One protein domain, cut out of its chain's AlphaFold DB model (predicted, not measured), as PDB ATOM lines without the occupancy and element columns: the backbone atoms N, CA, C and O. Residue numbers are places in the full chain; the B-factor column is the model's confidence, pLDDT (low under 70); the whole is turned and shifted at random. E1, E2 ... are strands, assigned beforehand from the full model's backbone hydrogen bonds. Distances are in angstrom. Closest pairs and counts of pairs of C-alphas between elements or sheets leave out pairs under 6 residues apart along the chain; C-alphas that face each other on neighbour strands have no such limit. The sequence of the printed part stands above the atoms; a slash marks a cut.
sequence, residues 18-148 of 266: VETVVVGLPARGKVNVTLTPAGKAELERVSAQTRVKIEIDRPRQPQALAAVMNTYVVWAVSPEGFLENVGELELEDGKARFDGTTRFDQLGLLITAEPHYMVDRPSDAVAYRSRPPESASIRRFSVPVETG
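Overview. This is residues 18 to 148 of the 266 residues of an uncharacterized protein of Acidobacteria bacterium (UniProt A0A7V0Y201). The domain is a flattened, loosely closed barrel: a wall of E2, E3, E4 and E8 on one side and a wall of E10, E9 and E5 on the other, with E2 meeting E10 at one seam and E6, running on into short E7, at the other. The pair E1 and E11 extends as a flap from the beginning of E9. The printed part has 131 residues with eleven named strands, E1 to E11 in order, and no named helix; the class is all strand. The strands form one branched antiparallel sheet. The whole is compact, with a radius of gyration of the C-alphas of 13.6 A and spans of 41 by 31 by 26 A.

Arrangement. E9, residues 106 to 114, has three neighbours in this strongly twisted sheet, and its pairing is staggered. E5, residues 71 to 77, lies on one side of it, with N 75 and O 110 at 2.8 A; on the other side lie E1, residues 18 to 24, with N 23 and O 107 at 2.9 A, and E10, residues 126 to 130, with N 111 and O 128 at 2.8 A. The edge strand E11, residues 140 to 147, lies on one side of E1 and E9 on the other side; E1 and E11 are antiparallel, with N 20 and O 143 at 2.9 A. E10 also pairs with E2, residues 30 to 36, with N 36 and O 129 at 3.0 A. E2, E3, residues 39 to 46, and E4, residues 49 to 57, form a meander, each strand the antiparallel neighbour of the one before; N 33 and O 41 are 2.8 A apart, N 42 and O 53 2.8 A. E8, residues 95 to 102, is antiparallel to E4 at 171 degrees, with N 54 and O 98 at 2.9 A. E7, residues 90 to 92, forms a hairpin with E8, with N 90 and O 97 at 2.8 A. E6, residues 83 to 88, forms a hairpin with E5, with N 76 and O 84 at 2.9 A, and runs on into E7 at 32 degrees. The closest C-alphas of E6 and E8 are those of Val 86 and Thr 102, 6.5 A.

Along the chain. E1 begins at C-alpha 18 (-71.007, 65.824, -6.271). E4 is 26.4 A long, E9 24.5 A, E8 22.4 A, E3 22.3 A and E11 21.2 A, ending at C-alpha 147 (-73.834, 72.020, -4.410).

Size, cuts and confidence. The two C-alphas farthest apart are those of Ala 27 and Ala 67, 42.0 A. The printed part has no cut. The links E4 to E5 and E9 to E10 are long. The mean pLDDT of the printed part is 93.7, and no printed residue is under 70.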
ATOM      1  N   VAL A  18     -71.084  67.080  -7.022       90.62
ATOM      2  CA  VAL A  18     -71.007  65.824  -6.271       90.62
ATOM      3  C   VAL A  18     -71.798  64.744  -6.994       90.62
ATOM      4  O   VAL A  18     -72.995  64.875  -7.218       90.62
ATOM      5  N   GLU A  19     -71.132  63.643  -7.329       90.75
ATOM      6  CA  GLU A  19     -71.792  62.465  -7.899       90.75
ATOM      7  C   GLU A  19     -72.695  61.792  -6.863       90.75
ATOM      8  O   GLU A  19     -72.239  61.484  -5.759       90.75
ATOM      9  N   THR A  20     -73.942  61.503  -7.218       89.62
ATOM     10  CA  THR A  20     -74.847  60.662  -6.426       89.62
ATOM     11  C   THR A  20     -75.371  59.504  -7.260       89.62
ATOM     12  O   THR A  20     -75.371  59.564  -8.489       89.62
ATOM     13  N   VAL A  21     -75.812  58.431  -6.603       92.19
ATOM     14  CA  VAL A  21     -76.337  57.256  -7.304       92.19
ATOM     15  C   VAL A  21     -77.836  57.155  -7.129       92.19
ATOM     16  O   VAL A  21     -78.338  56.981  -6.018       92.19
ATOM     17  N   VAL A  22     -78.532  57.228  -8.254       93.12
ATOM     18  CA  VAL A  22     -79.978  57.079  -8.362       93.12
ATOM     19  C   VAL A  22     -80.316  55.613  -8.582       93.12
ATOM     20  O   VAL A  22     -79.689  54.952  -9.413       93.12
ATOM     21  N   VAL A  23     -81.309  55.105  -7.854       92.38
ATOM     22  CA  VAL A  23     -81.827  53.739  -7.999       92.38
ATOM     23  C   VAL A  23     -83.281  53.757  -8.451       92.38
ATOM     24  O   VAL A  23     -84.079  54.573  -7.990       92.38
ATOM     25  N   GLY A  24     -83.635  52.846  -9.357       88.38
ATOM     26  CA  GLY A  24     -85.029  52.621  -9.734       88.38
ATOM     27  C   GLY A  24     -85.754  51.755  -8.706       88.38
ATOM     28  O   GLY A  24     -85.224  50.719  -8.298       88.38
ATOM     29  N   LEU A  25     -86.966  52.150  -8.309       87.62
ATOM     30  CA  LEU A  25     -87.770  51.387  -7.355       87.62
ATOM     31  C   LEU A  25     -88.747  50.440  -8.062       87.62
ATOM     32  O   LEU A  25     -89.370  50.818  -9.056       87.62
ATOM     33  N   PRO A  26     -88.922  49.206  -7.558       85.69
ATOM     34  CA  PRO A  26     -89.975  48.326  -8.035       85.69
ATOM     35  C   PRO A  26     -91.354  48.862  -7.622       85.69
ATOM     36  O   PRO A  26     -91.502  49.544  -6.611       85.69
ATOM     37  N   ALA A  27     -92.400  48.483  -8.366       81.56
ATOM     38  CA  ALA A  27     -93.779  48.879  -8.057       81.56
ATOM     39  C   ALA A  27     -94.276  48.367  -6.687       81.56
ATOM     40  O   ALA A  27     -95.242  48.899  -6.143       81.56
ATOM     41  N   ARG A  28     -93.645  47.316  -6.149       78.75
ATOM     42  CA  ARG A  28     -93.874  46.773  -4.805       78.75
ATOM     43  C   ARG A  28     -92.547  46.325  -4.203       78.75
ATOM     44  O   ARG A  28     -91.716  45.759  -4.913       78.75
ATOM     45  N   GLY A  29     -92.403  46.497  -2.894       83.38
ATOM     46  CA  GLY A  29     -91.227  46.071  -2.141       83.38
ATOM     47  C   GLY A  29     -90.286  47.219  -1.791       83.38
ATOM     48  O   GLY A  29     -90.553  48.387  -2.071       83.38
ATOM     49  N   LYS A  30     -89.186  46.846  -1.138       90.12
ATOM     50  CA  LYS A  30     -88.229  47.764  -0.526       90.12
ATOM     51  C   LYS A  30     -86.878  47.664  -1.216       90.12
ATOM     52  O   LYS A  30     -86.445  46.569  -1.579       90.12
ATOM     53  N   VAL A  31     -86.203  48.796  -1.350       91.56
ATOM     54  CA  VAL A  31     -84.823  48.881  -1.822       91.56
ATOM     55  C   VAL A  31     -83.967  49.448  -0.702       91.56
ATOM     56  O   VAL A  31     -84.174  50.574  -0.255       91.56
ATOM     57  N   ASN A  32     -82.988  48.660  -0.267       93.00
ATOM     58  CA  ASN A  32     -81.987  49.108   0.690       93.00
ATOM     59  C   ASN A  32     -80.845  49.796  -0.055       93.00
ATOM     60  O   ASN A  32     -80.255  49.229  -0.977       93.00
ATOM     61  N   VAL A  33     -80.524  51.012   0.368       92.75
ATOM     62  CA  VAL A  33     -79.451  51.836  -0.179       92.75
ATOM     63  C   VAL A  33     -78.419  52.075   0.911       92.75
ATOM     64  O   VAL A  33     -78.741  52.488   2.025       92.75
ATOM     65  N   THR A  34     -77.154  51.828   0.586       94.50
ATOM     66  CA  THR A  34     -76.047  52.165   1.484       94.50
ATOM     67  C   THR A  34     -75.693  53.636   1.317       94.50
ATOM     68  O   THR A  34     -75.509  54.111   0.194       94.50
ATOM     69  N   LEU A  35     -75.552  54.345   2.434       96.38
ATOM     70  CA  LEU A  35     -75.058  55.713   2.468       96.38
ATOM     71  C   LEU A  35     -73.573  55.717   2.844       96.38
ATOM     72  O   LEU A  35     -73.149  55.070   3.803       96.38
ATOM     73  N   THR A  36     -72.768  56.460   2.092       94.44
ATOM     74  CA  THR A  36     -71.382  56.770   2.480       94.44
ATOM     75  C   THR A  36     -71.354  57.988   3.397       94.44
ATOM     76  O   THR A  36     -72.149  58.881   3.138       94.44
ATOM     77  N   PRO A  37     -70.450  58.095   4.391       94.75
ATOM     78  CA  PRO A  37     -69.434  57.113   4.790       94.75
ATOM     79  C   PRO A  37     -69.997  55.884   5.515       94.75
ATOM     80  O   PRO A  37     -69.495  54.788   5.276       94.75
ATOM     81  N   ALA A  38     -71.031  56.046   6.341       94.50
ATOM     82  CA  ALA A  38     -71.679  54.953   7.062       94.50
ATOM     83  C   ALA A  38     -73.120  55.331   7.430       94.50
ATOM     84  O   ALA A  38     -73.349  56.125   8.338       94.50
ATOM     85  N   GLY A  39     -74.086  54.764   6.718       96.00
ATOM     86  CA  GLY A  39     -75.510  54.926   6.981       96.00
ATOM     87  C   GLY A  39     -76.323  54.002   6.088       96.00
ATOM     88  O   GLY A  39     -75.794  53.410   5.139       96.00
ATOM     89  N   LYS A  40     -77.609  53.865   6.383       96.50
ATOM     90  CA  LYS A  40     -78.526  53.036   5.598       96.50
ATOM     91  C   LYS A  40     -79.785  53.822   5.297       96.50
ATOM     92  O   LYS A  40     -80.257  54.584   6.136       96.50
ATOM     93  N   ALA A  41     -80.320  53.607   4.108       97.06
ATOM     94  CA  ALA A  41     -81.631  54.085   3.731       97.06
ATOM     95  C   ALA A  41     -82.490  52.930   3.214       97.06
ATOM     96  O   ALA A  41     -82.004  52.053   2.502       97.06
ATOM     97  N   GLU A  42     -83.767  52.946   3.564       96.31
ATOM     98  CA  GLU A  42     -84.794  52.064   3.023       96.31
ATOM     99  C   GLU A  42     -85.748  52.919   2.188       96.31
ATOM    100  O   GLU A  42     -86.319  53.899   2.671       96.31
ATOM    101  N   LEU A  43     -85.892  52.550   0.919       95.75
ATOM    102  CA  LEU A  43     -86.783  53.197  -0.032       95.75
ATOM    103  C   LEU A  43     -87.934  52.250  -0.354       95.75
ATOM    104  O   LEU A  43     -87.709  51.111  -0.768       95.75
ATOM    105  N   GLU A  44     -89.166  52.714  -0.190       95.06
ATOM    106  CA  GLU A  44     -90.361  51.901  -0.420       95.06
ATOM    107  C   GLU A  44     -91.395  52.685  -1.221       95.06
ATOM    108  O   GLU A  44     -91.813  53.771  -0.818       95.06
ATOM    109  N   ARG A  45     -91.853  52.127  -2.347       93.94
ATOM    110  CA  ARG A  45     -92.954  52.726  -3.103       93.94
ATOM    111  C   ARG A  45     -94.276  52.439  -2.387       93.94
ATOM    112  O   ARG A  45     -94.729  51.299  -2.340       93.94
ATOM    113  N   VAL A  46     -94.907  53.485  -1.860       91.94
ATOM    114  CA  VAL A  46     -96.215  53.446  -1.195       91.94
ATOM    115  C   VAL A  46     -97.205  54.250  -2.039       91.94
ATOM    116  O   VAL A  46     -97.246  55.481  -2.007       91.94
ATOM    117  N   SER A  47     -98.005  53.539  -2.837       87.75
ATOM    118  CA  SER A  47     -98.936  54.139  -3.804       87.75
ATOM    119  C   SER A  47     -98.216  55.062  -4.807       87.75
ATOM    120  O   SER A  47     -97.405  54.591  -5.606       87.75
ATOM    121  N   ALA A  48     -98.519  56.364  -4.796       89.44
ATOM    122  CA  ALA A  48     -97.941  57.360  -5.701       89.44
ATOM    123  C   ALA A  48     -96.720  58.088  -5.111       89.44
ATOM    124  O   ALA A  48     -96.182  58.994  -5.744       89.44
ATOM    125  N   GLN A  49     -96.300  57.718  -3.902       94.50
ATOM    126  CA  GLN A  49     -95.159  58.305  -3.214       94.50
ATOM    127  C   GLN A  49     -94.122  57.237  -2.901       94.50
ATOM    128  O   GLN A  49     -94.413  56.044  -2.841       94.50
ATOM    129  N   THR A  50     -92.900  57.681  -2.681       96.00
ATOM    130  CA  THR A  50     -91.829  56.860  -2.143       96.00
ATOM    131  C   THR A  50     -91.572  57.297  -0.718       96.00
ATOM    132  O   THR A  50     -91.277  58.466  -0.475       96.00
ATOM    133  N   ARG A  51     -91.669  56.357   0.217       97.56
ATOM    134  CA  ARG A  51     -91.220  56.541   1.591       97.56
ATOM    135  C   ARG A  51     -89.711  56.378   1.652       97.56
ATOM    136  O   ARG A  51     -89.164  55.431   1.088       97.56
ATOM    137  N   VAL A  52     -89.066  57.302   2.346       98.25
ATOM    138  CA  VAL A  52     -87.626  57.346   2.561       98.25
ATOM    139  C   VAL A  52     -87.394  57.236   4.057       98.25
ATOM    140  O   VAL A  52     -87.765  58.138   4.807       98.25
ATOM    141  N   LYS A  53     -86.780  56.136   4.483       98.38
ATOM    142  CA  LYS A  53     -86.303  55.967   5.855       98.38
ATOM    143  C   LYS A  53     -84.793  55.979   5.877       98.38
ATOM    144  O   LYS A  53     -84.182  55.303   5.057       98.38
ATOM    145  N   ILE A  54     -84.195  56.712   6.806       98.56
ATOM    146  CA  ILE A  54     -82.740  56.782   6.965       98.56
ATOM    147  C   ILE A  54     -82.387  56.500   8.415       98.56
ATOM    148  O   ILE A  54     -83.034  57.015   9.325       98.56
ATOM    149  N   GLU A  55     -81.336  55.711   8.614       98.19
ATOM    150  CA  GLU A  55     -80.717  55.486   9.913       98.19
ATOM    151  C   GLU A  55     -79.197  55.619   9.801       98.19
ATOM    152  O   GLU A  55     -78.543  55.004   8.947       98.19
ATOM    153  N   ILE A  56     -78.631  56.441  10.680       98.44
ATOM    154  CA  ILE A  56     -77.195  56.685  10.790       98.44
ATOM    155  C   ILE A  56     -76.811  56.579  12.265       98.44
ATOM    156  O   ILE A  56     -77.326  57.315  13.106       98.44
ATOM    157  N   ASP A  57     -75.872  55.688  12.572       97.62
ATOM    158  CA  ASP A  57     -75.326  55.546  13.919       97.62
ATOM    159  C   ASP A  57     -74.133  56.483  14.124       97.62
ATOM    160  O   ASP A  57     -73.226  56.555  13.292       97.62
ATOM    161  N   ARG A  58     -74.111  57.166  15.272       95.69
ATOM    162  CA  ARG A  58     -73.070  58.112  15.700       95.69
ATOM    163  C   ARG A  58     -72.701  59.120  14.602       95.69
ATOM    164  O   ARG A  58     -71.519  59.235  14.256       95.69
ATOM    165  N   PRO A  59     -73.685  59.849  14.035       96.12
ATOM    166  CA  PRO A  59     -73.388  60.911  13.088       96.12
ATOM    167  C   PRO A  59     -72.470  61.939  13.752       96.12
ATOM    168  O   PRO A  59     -72.579  62.224  14.948       96.12
ATOM    169  N   ARG A  60     -71.563  62.531  12.972       94.75
ATOM    170  CA  ARG A  60     -70.878  63.744  13.434       94.75
ATOM    171  C   ARG A  60     -71.927  64.837  13.631       94.75
ATOM    172  O   ARG A  60     -72.914  64.867  12.903       94.75
ATOM    173  N   GLN A  61     -71.705  65.751  14.566       94.06
ATOM    174  CA  GLN A  61     -72.529  66.960  14.651       94.06
ATOM    175  C   GLN A  61     -72.362  67.791  13.361       94.06
ATOM    176  O   GLN A  61     -71.236  67.839  12.854       94.06
ATOM    177  N   PRO A  62     -73.410  68.453  12.834       95.88
ATOM    178  CA  PRO A  62     -73.307  69.295  11.635       95.88
ATOM    179  C   PRO A  62     -72.162  70.318  11.714       95.88
ATOM    180  O   PRO A  62     -71.430  70.523  10.746       95.88
ATOM    181  N   GLN A  63     -71.929  70.875  12.907       94.75
ATOM    182  CA  GLN A  63     -70.876  71.852  13.197       94.75
ATOM    183  C   GLN A  63     -69.457  71.316  12.940       94.75
ATOM    184  O   GLN A  63     -68.525  72.100  12.775       94.75
ATOM    185  N   ALA A  64     -69.274  69.992  12.900       93.94
ATOM    186  CA  ALA A  64     -67.990  69.371  12.587       93.94
ATOM    187  C   ALA A  64     -67.599  69.516  11.106       93.94
ATOM    188  O   ALA A  64     -66.427  69.333  10.782       93.94
ATOM    189  N   LEU A  65     -68.556  69.804  10.215       92.88
ATOM    190  CA  LEU A  65     -68.291  70.118   8.807       92.88
ATOM    191  C   LEU A  65     -67.993  71.610   8.625       92.88
ATOM    192  O   LEU A  65     -67.024  71.960   7.960       92.88
ATOM    193  N   ALA A  66     -68.775  72.478   9.267       93.12
ATOM    194  CA  ALA A  66     -68.466  73.897   9.426       93.12
ATOM    195  C   ALA A  66     -69.244  74.467  10.618       93.12
ATOM    196  O   ALA A  66     -70.414  74.140  10.806       93.12
ATOM    197  N   ALA A  67     -68.628  75.365  11.392       93.75
ATOM    198  CA  ALA A  67     -69.188  75.868  12.654       93.75
ATOM    199  C   ALA A  67     -70.571  76.541  12.524       93.75
ATOM    200  O   ALA A  67     -71.310  76.617  13.500       93.75
ATOM    201  N   VAL A  68     -70.914  77.031  11.331       95.44
ATOM    202  CA  VAL A  68     -72.182  77.715  11.031       95.44
ATOM    203  C   VAL A  68     -73.338  76.759  10.709       95.44
ATOM    204  O   VAL A  68     -74.481  77.201  10.614       95.44
ATOM    205  N   MET A  69     -73.063  75.460  10.540       97.12
ATOM    206  CA  MET A  69     -74.076  74.457  10.211       97.12
ATOM    207  C   MET A  69     -74.809  73.995  11.464       97.12
ATOM    208  O   MET A  69     -74.190  73.707  12.486       97.12
ATOM    209  N   ASN A  70     -76.131  73.883  11.377       97.12
ATOM    210  CA  ASN A  70     -76.992  73.574  12.516       97.12
ATOM    211  C   ASN A  70     -77.736  72.246  12.374       97.12
ATOM    212  O   ASN A  70     -78.165  71.704  13.389       97.12
ATOM    213  N   THR A  71     -77.907  71.737  11.154       97.56
ATOM    214  CA  THR A  71     -78.703  70.533  10.907       97.56
ATOM    215  C   THR A  71     -78.255  69.752   9.675       97.56
ATOM    216  O   THR A  71     -77.421  70.236   8.915       97.56
ATOM    217  N   TYR A  72     -78.800  68.552   9.480       98.38
ATOM    218  CA  TYR A  72     -78.681  67.777   8.254       98.38
ATOM    219  C   TYR A  72     -79.993  67.787   7.477       98.38
ATOM    220  O   TYR A  72     -81.034  67.400   8.008       98.38
ATOM    221  N   VAL A  73     -79.927  68.162   6.203       98.69
ATOM    222  CA  VAL A  73     -81.068  68.134   5.282       98.69
ATOM    223  C   VAL A  73     -80.934  66.959   4.332       98.69
ATOM    224  O   VAL A  73     -79.861  66.712   3.780       98.69
ATOM    225  N   VAL A  74     -82.034  66.239   4.140       98.75
ATOM    226  CA  VAL A  74     -82.147  65.132   3.197       98.75
ATOM    227  C   VAL A  74     -82.690  65.659   1.875       98.75
ATOM    228  O   VAL A  74     -83.764  66.257   1.812       98.75
ATOM    229  N   TRP A  75     -81.961  65.372   0.805       98.62
ATOM    230  CA  TRP A  75     -82.327  65.688  -0.564       98.62
ATOM    231  C   TRP A  75     -82.592  64.401  -1.338       98.62
ATOM    232  O   TRP A  75     -81.738  63.509  -1.387       98.62
ATOM    233  N   ALA A  76     -83.755  64.317  -1.975       98.12
ATOM    234  CA  ALA A  76     -84.016  63.328  -3.008       98.12
ATOM    235  C   ALA A  76     -83.528  63.872  -4.358       98.12
ATOM    236  O   ALA A  76     -83.762  65.037  -4.683       98.12
ATOM    237  N   VAL A  77     -82.841  63.029  -5.130       97.56
ATOM    238  CA  VAL A  77     -82.254  63.397  -6.428       97.56
ATOM    239  C   VAL A  77     -82.860  62.536  -7.526       97.56
ATOM    240  O   VAL A  77     -82.732  61.314  -7.463       97.56
ATOM    241  N   SER A  78     -83.506  63.136  -8.524       95.38
ATOM    242  CA  SER A  78     -84.075  62.399  -9.661       95.38
ATOM    243  C   SER A  78     -83.001  62.018 -10.701       95.38
ATOM    244  O   SER A  78     -81.909  62.596 -10.694       95.38
ATOM    245  N   PRO A  79     -83.277  61.077 -11.629       93.75
ATOM    246  CA  PRO A  79     -82.375  60.765 -12.743       93.75
ATOM    247  C   PRO A  79     -82.020  61.977 -13.616       93.75
ATOM    248  O   PRO A  79     -80.932  62.036 -14.181       93.75
ATOM    249  N   GLU A  80     -82.934  62.942 -13.724       92.81
ATOM    250  CA  GLU A  80     -82.774  64.182 -14.489       92.81
ATOM    251  C   GLU A  80     -81.975  65.253 -13.729       92.81
ATOM    252  O   GLU A  80     -81.730  66.329 -14.269       92.81
ATOM    253  N   GLY A  81     -81.576  64.982 -12.481       91.38
ATOM    254  CA  GLY A  81     -80.846  65.925 -11.633       91.38
ATOM    255  C   GLY A  81     -81.735  66.889 -10.849       91.38
ATOM    256  O   GLY A  81     -81.217  67.834 -10.253       91.38
ATOM    257  N   PHE A  82     -83.056  66.675 -10.805       94.38
ATOM    258  CA  PHE A  82     -83.923  67.484  -9.948       94.38
ATOM    259  C   PHE A  82     -83.680  67.164  -8.476       94.38
ATOM    260  O   PHE A  82     -83.594  66.000  -8.084       94.38
ATOM    261  N   LEU A  83     -83.613  68.218  -7.665       96.00
ATOM    262  CA  LEU A  83     -83.432  68.141  -6.223       96.00
ATOM    263  C   LEU A  83     -84.735  68.481  -5.506       96.00
ATOM    264  O   LEU A  83     -85.351  69.513  -5.774       96.00
ATOM    265  N   GLU A  84     -85.118  67.644  -4.551       97.88
ATOM    266  CA  GLU A  84     -86.216  67.897  -3.622       97.88
ATOM    267  C   GLU A  84     -85.682  67.825  -2.188       97.88
ATOM    268  O   GLU A  84     -85.157  66.792  -1.777       97.88
ATOM    269  N   ASN A  85     -85.820  68.909  -1.420       98.25
ATOM    270  CA  ASN A  85     -85.614  68.882   0.028       98.25
ATOM    271  C   ASN A  85     -86.788  68.120   0.660       98.25
ATOM    272  O   ASN A  85     -87.917  68.615   0.647       98.25
ATOM    273  N   VAL A  86     -86.532  66.920   1.181       98.00
ATOM    274  CA  VAL A  86     -87.573  66.059   1.768       98.00
ATOM    275  C   VAL A  86     -87.677  66.205   3.287       98.00
ATOM    276  O   VAL A  86     -88.640  65.718   3.876       98.00
ATOM    277  N   GLY A  87     -86.728  66.899   3.924       98.19
ATOM    278  CA  GLY A  87     -86.792  67.263   5.337       98.19
ATOM    279  C   GLY A  87     -85.461  67.164   6.080       98.19
ATOM    280  O   GLY A  87     -84.384  67.086   5.491       98.19
ATOM    281  N   GLU A  88     -85.558  67.199   7.405       98.00
ATOM    282  CA  GLU A  88     -84.441  67.284   8.346       98.00
ATOM    283  C   GLU A  88     -84.174  65.923   9.003       98.00
ATOM    284  O   GLU A  88     -85.125  65.222   9.353       98.00
ATOM    285  N   LEU A  89     -82.907  65.548   9.205       98.00
ATOM    286  CA  LEU A  89     -82.598  64.419  10.086       98.00
ATOM    287  C   LEU A  89     -82.891  64.804  11.541       98.00
ATOM    288  O   LEU A  89     -82.427  65.831  12.028       98.00
ATOM    289  N   GLU A  90     -83.567  63.923  12.264       96.50
ATOM    290  CA  GLU A  90     -83.718  64.010  13.711       96.50
ATOM    291  C   GLU A  90     -82.482  63.408  14.386       96.50
ATOM    292  O   GLU A  90     -82.174  62.232  14.181       96.50
ATOM    293  N   LEU A  91     -81.745  64.219  15.152       94.69
ATOM    294  CA  LEU A  91     -80.560  63.789  15.898       94.69
ATOM    295  C   LEU A  91     -80.935  63.550  17.364       94.69
ATOM    296  O   LEU A  91     -81.123  64.502  18.117       94.69
ATOM    297  N   GLU A  92     -80.973  62.287  17.778       92.00
ATOM    298  CA  GLU A  92     -81.330  61.880  19.140       92.00
ATOM    299  C   GLU A  92     -80.481  60.677  19.575       92.00
ATOM    300  O   GLU A  92     -80.219  59.770  18.783       92.00
ATOM    301  N   ASP A  93     -80.007  60.674  20.825       90.25
ATOM    302  CA  ASP A  93     -79.309  59.539  21.454       90.25
ATOM    303  C   ASP A  93     -78.167  58.925  20.622       90.25
ATOM    304  O   ASP A  93     -77.960  57.709  20.562       90.25
ATOM    305  N   GLY A  94     -77.392  59.783  19.951       92.56
ATOM    306  CA  GLY A  94     -76.269  59.353  19.116       92.56
ATOM    307  C   GLY A  94     -76.694  58.647  17.827       92.56
ATOM    308  O   GLY A  94     -75.883  57.937  17.232       92.56
ATOM    309  N   LYS A  95     -77.935  58.840  17.381       96.12
ATOM    310  CA  LYS A  95     -78.461  58.397  16.091       96.12
ATOM    311  C   LYS A  95     -78.992  59.592  15.313       96.12
ATOM    312  O   LYS A  95     -79.429  60.576  15.900       96.12
ATOM    313  N   ALA A  96     -78.951  59.496  13.991       97.50
ATOM    314  CA  ALA A  96     -79.742  60.352  13.120       97.50
ATOM    315  C   ALA A  96     -80.765  59.504  12.370       97.50
ATOM    316  O   ALA A  96     -80.422  58.449  11.820       97.50
ATOM    317  N   ARG A  97     -82.014  59.963  12.362       98.31
ATOM    318  CA  ARG A  97     -83.137  59.282  11.723       98.31
ATOM    319  C   ARG A  97     -83.909  60.218  10.816       98.31
ATOM    320  O   ARG A  97     -83.936  61.424  11.019       98.31
ATOM    321  N   PHE A  98     -84.555  59.636   9.820       98.50
ATOM    322  CA  PHE A  98     -85.518  60.336   8.985       98.50
ATOM    323  C   PHE A  98     -86.584  59.369   8.508       98.50
ATOM    324  O   PHE A  98     -86.278  58.216   8.200       98.50
ATOM    325  N   ASP A  99     -87.818  59.852   8.439       98.12
ATOM    326  CA  ASP A  99     -88.955  59.143   7.872       98.12
ATOM    327  C   ASP A  99     -89.851  60.162   7.164       98.12
ATOM    328  O   ASP A  99     -90.576  60.928   7.796       98.12
ATOM    329  N   GLY A 100     -89.747  60.209   5.841       97.69
ATOM    330  CA  GLY A 100     -90.472  61.165   5.010       97.69
ATOM    331  C   GLY A 100     -90.871  60.565   3.672       97.69
ATOM    332  O   GLY A 100     -90.671  59.373   3.416       97.69
ATOM    333  N   THR A 101     -91.453  61.385   2.798       97.44
ATOM    334  CA  THR A 101     -91.877  60.941   1.468       97.44
ATOM    335  C   THR A 101     -91.464  61.912   0.367       97.44
ATOM    336  O   THR A 101     -91.324  63.110   0.586       97.44
ATOM    337  N   THR A 102     -91.283  61.372  -0.836       97.38
ATOM    338  CA  THR A 102     -91.069  62.110  -2.090       97.38
ATOM    339  C   THR A 102     -91.991  61.553  -3.171       97.38
ATOM    340  O   THR A 102     -92.496  60.429  -3.073       97.38
ATOM    341  N   ARG A 103     -92.230  62.328  -4.230       94.94
ATOM    342  CA  ARG A 103     -92.965  61.857  -5.413       94.94
ATOM    343  C   ARG A 103     -92.101  61.026  -6.363       94.94
ATOM    344  O   ARG A 103     -92.670  60.243  -7.129       94.94
ATOM    345  N   PHE A 104     -90.776  61.144  -6.293       95.31
ATOM    346  CA  PHE A 104     -89.853  60.421  -7.169       95.31
ATOM    347  C   PHE A 104     -89.981  58.904  -7.009       95.31
ATOM    348  O   PHE A 104     -90.012  58.379  -5.898       95.31
ATOM    349  N   ASP A 105     -90.066  58.186  -8.123       92.00
ATOM    350  CA  ASP A 105     -90.102  56.720  -8.211       92.00
ATOM    351  C   ASP A 105     -88.734  56.118  -8.582       92.00
ATOM    352  O   ASP A 105     -88.498  54.920  -8.421       92.00
ATOM    353  N   GLN A 106     -87.808  56.969  -9.014       93.25
ATOM    354  CA  GLN A 106     -86.381  56.709  -9.112       93.25
ATOM    355  C   GLN A 106     -85.662  57.836  -8.385       93.25
ATOM    356  O   GLN A 106     -85.885  59.005  -8.696       93.25
ATOM    357  N   LEU A 107     -84.824  57.505  -7.406       96.00
ATOM    358  CA  LEU A 107     -84.114  58.530  -6.649       96.00
ATOM    359  C   LEU A 107     -82.745  58.087  -6.147       96.00
ATOM    360  O   LEU A 107     -82.498  56.911  -5.877       96.00
ATOM    361  N   GLY A 108     -81.861  59.066  -6.012       96.81
ATOM    362  CA  GLY A 108     -80.688  59.036  -5.153       96.81
ATOM    363  C   GLY A 108     -80.947  59.853  -3.892       96.81
ATOM    364  O   GLY A 108     -81.935  60.583  -3.801       96.81
ATOM    365  N   LEU A 109     -80.046  59.736  -2.921       97.94
ATOM    366  CA  LEU A 109     -80.090  60.520  -1.692       97.94
ATOM    367  C   LEU A 109     -78.797  61.313  -1.549       97.94
ATOM    368  O   LEU A 109     -77.705  60.773  -1.738       97.94
ATOM    369  N   LEU A 110     -78.923  62.578  -1.177       98.25
ATOM    370  CA  LEU A 110     -77.829  63.440  -0.751       98.25
ATOM    371  C   LEU A 110     -78.209  64.022   0.611       98.25
ATOM    372  O   LEU A 110     -79.341  64.444   0.805       98.25
ATOM    373  N   ILE A 111     -77.284  64.021   1.564       98.50
ATOM    374  CA  ILE A 111     -77.482  64.638   2.874       98.50
ATOM    375  C   ILE A 111     -76.371  65.649   3.094       98.50
ATOM    376  O   ILE A 111     -75.187  65.295   3.071       98.50
ATOM    377  N   THR A 112     -76.758  66.895   3.322       98.44
ATOM    378  CA  THR A 112     -75.850  68.025   3.516       98.44
ATOM    379  C   THR A 112     -76.036  68.623   4.899       98.44
ATOM    380  O   THR A 112     -77.131  68.583   5.461       98.44
ATOM    381  N   ALA A 113     -74.954  69.140   5.477       98.12
ATOM    382  CA  ALA A 113     -75.043  69.992   6.650       98.12
ATOM    383  C   ALA A 113     -75.492  71.389   6.220       98.12
ATOM    384  O   ALA A 113     -74.936  71.961   5.286       98.12
ATOM    385  N   GLU A 114     -76.494  71.936   6.897       98.19
ATOM    386  CA  GLU A 114     -77.143  73.183   6.507       98.19
ATOM    387  C   GLU A 114     -77.265  74.156   7.684       98.19
ATOM    388  O   GLU A 114     -77.390  73.736   8.844       98.19
ATOM    389  N   PRO A 115     -77.280  75.472   7.409       97.81
ATOM    390  CA  PRO A 115     -77.533  76.485   8.426       97.81
ATOM    391  C   PRO A 115     -78.965  76.415   8.980       97.81
ATOM    392  O   PRO A 115     -79.171  76.732  10.150       97.81
ATOM    393  N   HIS A 116     -79.945  75.989   8.176       98.31
ATOM    394  CA  HIS A 116     -81.312  75.683   8.609       98.31
ATOM    395  C   HIS A 116     -81.982  74.673   7.669       98.31
ATOM    396  O   HIS A 116     -81.625  74.581   6.497       98.31
ATOM    397  N   TYR A 117     -83.002  73.956   8.143       98.38
ATOM    398  CA  TYR A 117     -83.588  72.841   7.386       98.38
ATOM    399  C   TYR A 117     -84.329  73.243   6.099       98.38
ATOM    400  O   TYR A 117     -84.483  72.440   5.185       98.38
ATOM    401  N   MET A 118     -84.814  74.486   6.018       98.19
ATOM    402  CA  MET A 118     -85.671  74.956   4.917       98.19
ATOM    403  C   MET A 118     -84.912  75.575   3.725       98.19
ATOM    404  O   MET A 118     -85.490  76.342   2.955       98.19
ATOM    405  N   VAL A 119     -83.614  75.309   3.586       97.81
ATOM    406  CA  VAL A 119     -82.843  75.754   2.413       97.81
ATOM    407  C   VAL A 119     -83.417  75.156   1.121       97.81
ATOM    408  O   VAL A 119     -83.983  74.062   1.121       97.81
ATOM    409  N   ASP A 120     -83.280  75.874   0.006       96.50
ATOM    410  CA  ASP A 120     -83.807  75.462  -1.305       96.50
ATOM    411  C   ASP A 120     -82.731  74.933  -2.266       96.50
ATOM    412  O   ASP A 120     -83.054  74.465  -3.356       96.50
ATOM    413  N   ARG A 121     -81.456  74.998  -1.867       96.62
ATOM    414  CA  ARG A 121     -80.326  74.369  -2.558       96.62
ATOM    415  C   ARG A 121     -79.358  73.772  -1.532       96.62
ATOM    416  O   ARG A 121     -79.197  74.383  -0.475       96.62
ATOM    417  N   PRO A 122     -78.708  72.636  -1.837       97.50
ATOM    418  CA  PRO A 122     -77.735  72.021  -0.944       97.50
ATOM    419  C   PRO A 122     -76.462  72.868  -0.820       97.50
ATOM    420  O   PRO A 122     -75.938  73.392  -1.812       97.50
ATOM    421  N   SER A 123     -75.929  72.956   0.394       97.00
ATOM    422  CA  SER A 123     -74.569  73.415   0.658       97.00
ATOM    423  C   SER A 123     -73.538  72.436   0.089       97.00
ATOM    424  O   SER A 123     -73.843  71.294  -0.256       97.00
ATOM    425  N   ASP A 124     -72.291  72.883   0.003       95.25
ATOM    426  CA  ASP A 124     -71.135  72.049  -0.334       95.25
ATOM    427  C   ASP A 124     -70.693  71.132   0.827       95.25
ATOM    428  O   ASP A 124     -69.865  70.237   0.637       95.25
ATOM    429  N   ALA A 125     -71.274  71.288   2.023       96.44
ATOM    430  CA  ALA A 125     -70.980  70.486   3.205       96.44
ATOM    431  C   ALA A 125     -71.693  69.121   3.160       96.44
ATOM    432  O   ALA A 125     -72.532  68.789   4.003       96.44
ATOM    433  N   VAL A 126     -71.355  68.303   2.160       96.44
ATOM    434  CA  VAL A 126     -71.924  66.964   1.978       96.44
ATOM    435  C   VAL A 126     -71.481  66.023   3.097       96.44
ATOM    436  O   VAL A 126     -70.296  65.740   3.273       96.44
ATOM    437  N   ALA A 127     -72.459  65.486   3.820       97.44
ATOM    438  CA  ALA A 127     -72.253  64.557   4.922       97.44
ATOM    439  C   ALA A 127     -72.449  63.105   4.480       97.44
ATOM    440  O   ALA A 127     -71.630  62.241   4.804       97.44
ATOM    441  N   TYR A 128     -73.517  62.845   3.714       97.94
ATOM    442  CA  TYR A 128     -73.827  61.514   3.203       97.94
ATOM    443  C   TYR A 128     -74.361  61.549   1.775       97.94
ATOM    444  O   TYR A 128     -74.944  62.533   1.333       97.94
ATOM    445  N   ARG A 129     -74.191  60.446   1.045       96.69
ATOM    446  CA  ARG A 129     -74.825  60.240  -0.267       96.69
ATOM    447  C   ARG A 129     -75.075  58.764  -0.545       96.69
ATOM    448  O   ARG A 129     -74.374  57.907   0.006       96.69
ATOM    449  N   SER A 130     -76.037  58.466  -1.409       94.94
ATOM    450  CA  SER A 130     -76.303  57.105  -1.871       94.94
ATOM    451  C   SER A 130     -75.125  56.540  -2.663       94.94
ATOM    452  O   SER A 130     -74.507  57.206  -3.496       94.94
ATOM    453  N   ARG A 131     -74.804  55.275  -2.391       87.88
ATOM    454  CA  ARG A 131     -73.883  54.459  -3.186       87.88
ATOM    455  C   ARG A 131     -74.655  53.518  -4.113       87.88
ATOM    456  O   ARG A 131     -75.830  53.246  -3.857       87.88
ATOM    457  N   PRO A 132     -73.998  52.976  -5.158       76.19
ATOM    458  CA  PRO A 132     -74.585  51.903  -5.946       76.19
ATOM    459  C   PRO A 132     -75.044  50.749  -5.045       76.19
ATOM    460  O   PRO A 132     -74.282  50.353  -4.158       76.19
ATOM    461  N   PRO A 133     -76.251  50.200  -5.257       75.75
ATOM    462  CA  PRO A 133     -76.671  48.989  -4.568       75.75
ATOM    463  C   PRO A 133     -75.751  47.822  -4.948       75.75
ATOM    464  O   PRO A 133     -75.253  47.756  -6.073       75.75
ATOM    465  N   GLU A 134     -75.554  46.881  -4.022       74.00
ATOM    466  CA  GLU A 134     -74.734  45.683  -4.266       74.00
ATOM    467  C   GLU A 134     -75.360  44.768  -5.329       74.00
ATOM    468  O   GLU A 134     -74.652  44.131  -6.109       74.00
ATOM    469  N   SER A 135     -76.695  44.733  -5.405       77.75
ATOM    470  CA  SER A 135     -77.406  43.923  -6.393       77.75
ATOM    471  C   SER A 135     -77.339  44.540  -7.790       77.75
ATOM    472  O   SER A 135     -77.927  45.591  -8.054       77.75
ATOM    473  N   ALA A 136     -76.715  43.824  -8.726       74.44
ATOM    474  CA  ALA A 136     -76.640  44.218 -10.132       74.44
ATOM    475  C   ALA A 136     -78.004  44.250 -10.854       74.44
ATOM    476  O   ALA A 136     -78.100  44.844 -11.926       74.44
ATOM    477  N   SER A 137     -79.054  43.645 -10.287       78.31
ATOM    478  CA  SER A 137     -80.406  43.651 -10.870       78.31
ATOM    479  C   SER A 137     -81.143  44.985 -10.716       78.31
ATOM    480  O   SER A 137     -82.143  45.212 -11.397       78.31
ATOM    481  N   ILE A 138     -80.666  45.876  -9.840       80.19
ATOM    482  CA  ILE A 138     -81.275  47.188  -9.620       80.19
ATOM    483  C   ILE A 138     -80.686  48.176 -10.627       80.19
ATOM    484  O   ILE A 138     -79.480  48.432 -10.648       80.19
ATOM    485  N   ARG A 139     -81.557  48.753 -11.463       83.62
ATOM    486  CA  ARG A 139     -81.178  49.810 -12.407       83.62
ATOM    487  C   ARG A 139     -80.646  51.016 -11.631       83.62
ATOM    488  O   ARG A 139     -81.302  51.490 -10.702       83.62
ATOM    489  N   ARG A 140     -79.473  51.506 -12.039       84.50
ATOM    490  CA  ARG A 140     -78.755  52.600 -11.381       84.50
ATOM    491  C   ARG A 140     -78.141  53.568 -12.378       84.50
ATOM    492  O   ARG A 140     -77.702  53.146 -13.446       84.50
ATOM    493  N   PHE A 141     -78.062  54.831 -11.979       86.56
ATOM    494  CA  PHE A 141     -77.434  55.908 -12.740       86.56
ATOM    495  C   PHE A 141     -76.608  56.781 -11.802       86.56
ATOM    496  O   PHE A 141     -77.021  57.019 -10.667       86.56
ATOM    497  N   SER A 142     -75.451  57.241 -12.271       90.62
ATOM    498  CA  SER A 142     -74.719  58.312 -11.597       90.62
ATOM    499  C   SER A 142     -75.246  59.647 -12.101       90.62
ATOM    500  O   SER A 142     -75.401  59.824 -13.310       90.62
ATOM    501  N   VAL A 143     -75.549  60.547 -11.174       93.12
ATOM    502  CA  VAL A 143     -76.078  61.876 -11.466       93.12
ATOM    503  C   VAL A 143     -75.180  62.912 -10.786       93.12
ATOM    504  O   VAL A 143     -75.010  62.845  -9.562       93.12
ATOM    505  N   PRO A 144     -74.610  63.870 -11.539       93.50
ATOM    506  CA  PRO A 144     -73.897  64.994 -10.957       93.50
ATOM    507  C   PRO A 144     -74.888  65.956 -10.296       93.50
ATOM    508  O   PRO A 144     -75.885  66.349 -10.901       93.50
ATOM    509  N   VAL A 145     -74.601  66.360  -9.061       93.88
ATOM    510  CA  VAL A 145     -75.410  67.318  -8.301       93.88
ATOM    511  C   VAL A 145     -74.597  68.573  -8.033       93.88
ATOM    512  O   VAL A 145     -73.511  68.494  -7.460       93.88
ATOM    513  N   GLU A 146     -75.124  69.731  -8.420       93.69
ATOM    514  CA  GLU A 146     -74.544  71.022  -8.050       93.69
ATOM    515  C   GLU A 146     -74.845  71.345  -6.582       93.69
ATOM    516  O   GLU A 146     -75.989  71.292  -6.128       93.69
ATOM    517  N   THR A 147     -73.800  71.694  -5.841       94.44
ATOM    518  CA  THR A 147     -73.834  72.020  -4.410       94.44
ATOM    519  C   THR A 147     -73.075  73.316  -4.150       94.44
ATOM    520  O   THR A 147     -72.283  73.747  -4.987       94.44
ATOM    521  N   GLY A 148     -73.304  73.959  -3.004       94.06
ATOM    522  CA  GLY A 148     -72.550  75.164  -2.631       94.06
ATOM    523  C   GLY A 148     -72.992  76.414  -3.391       94.06
ATOM    524  O   GLY A 148     -72.194  77.297  -3.683       94.06
TER     525      GLY A 148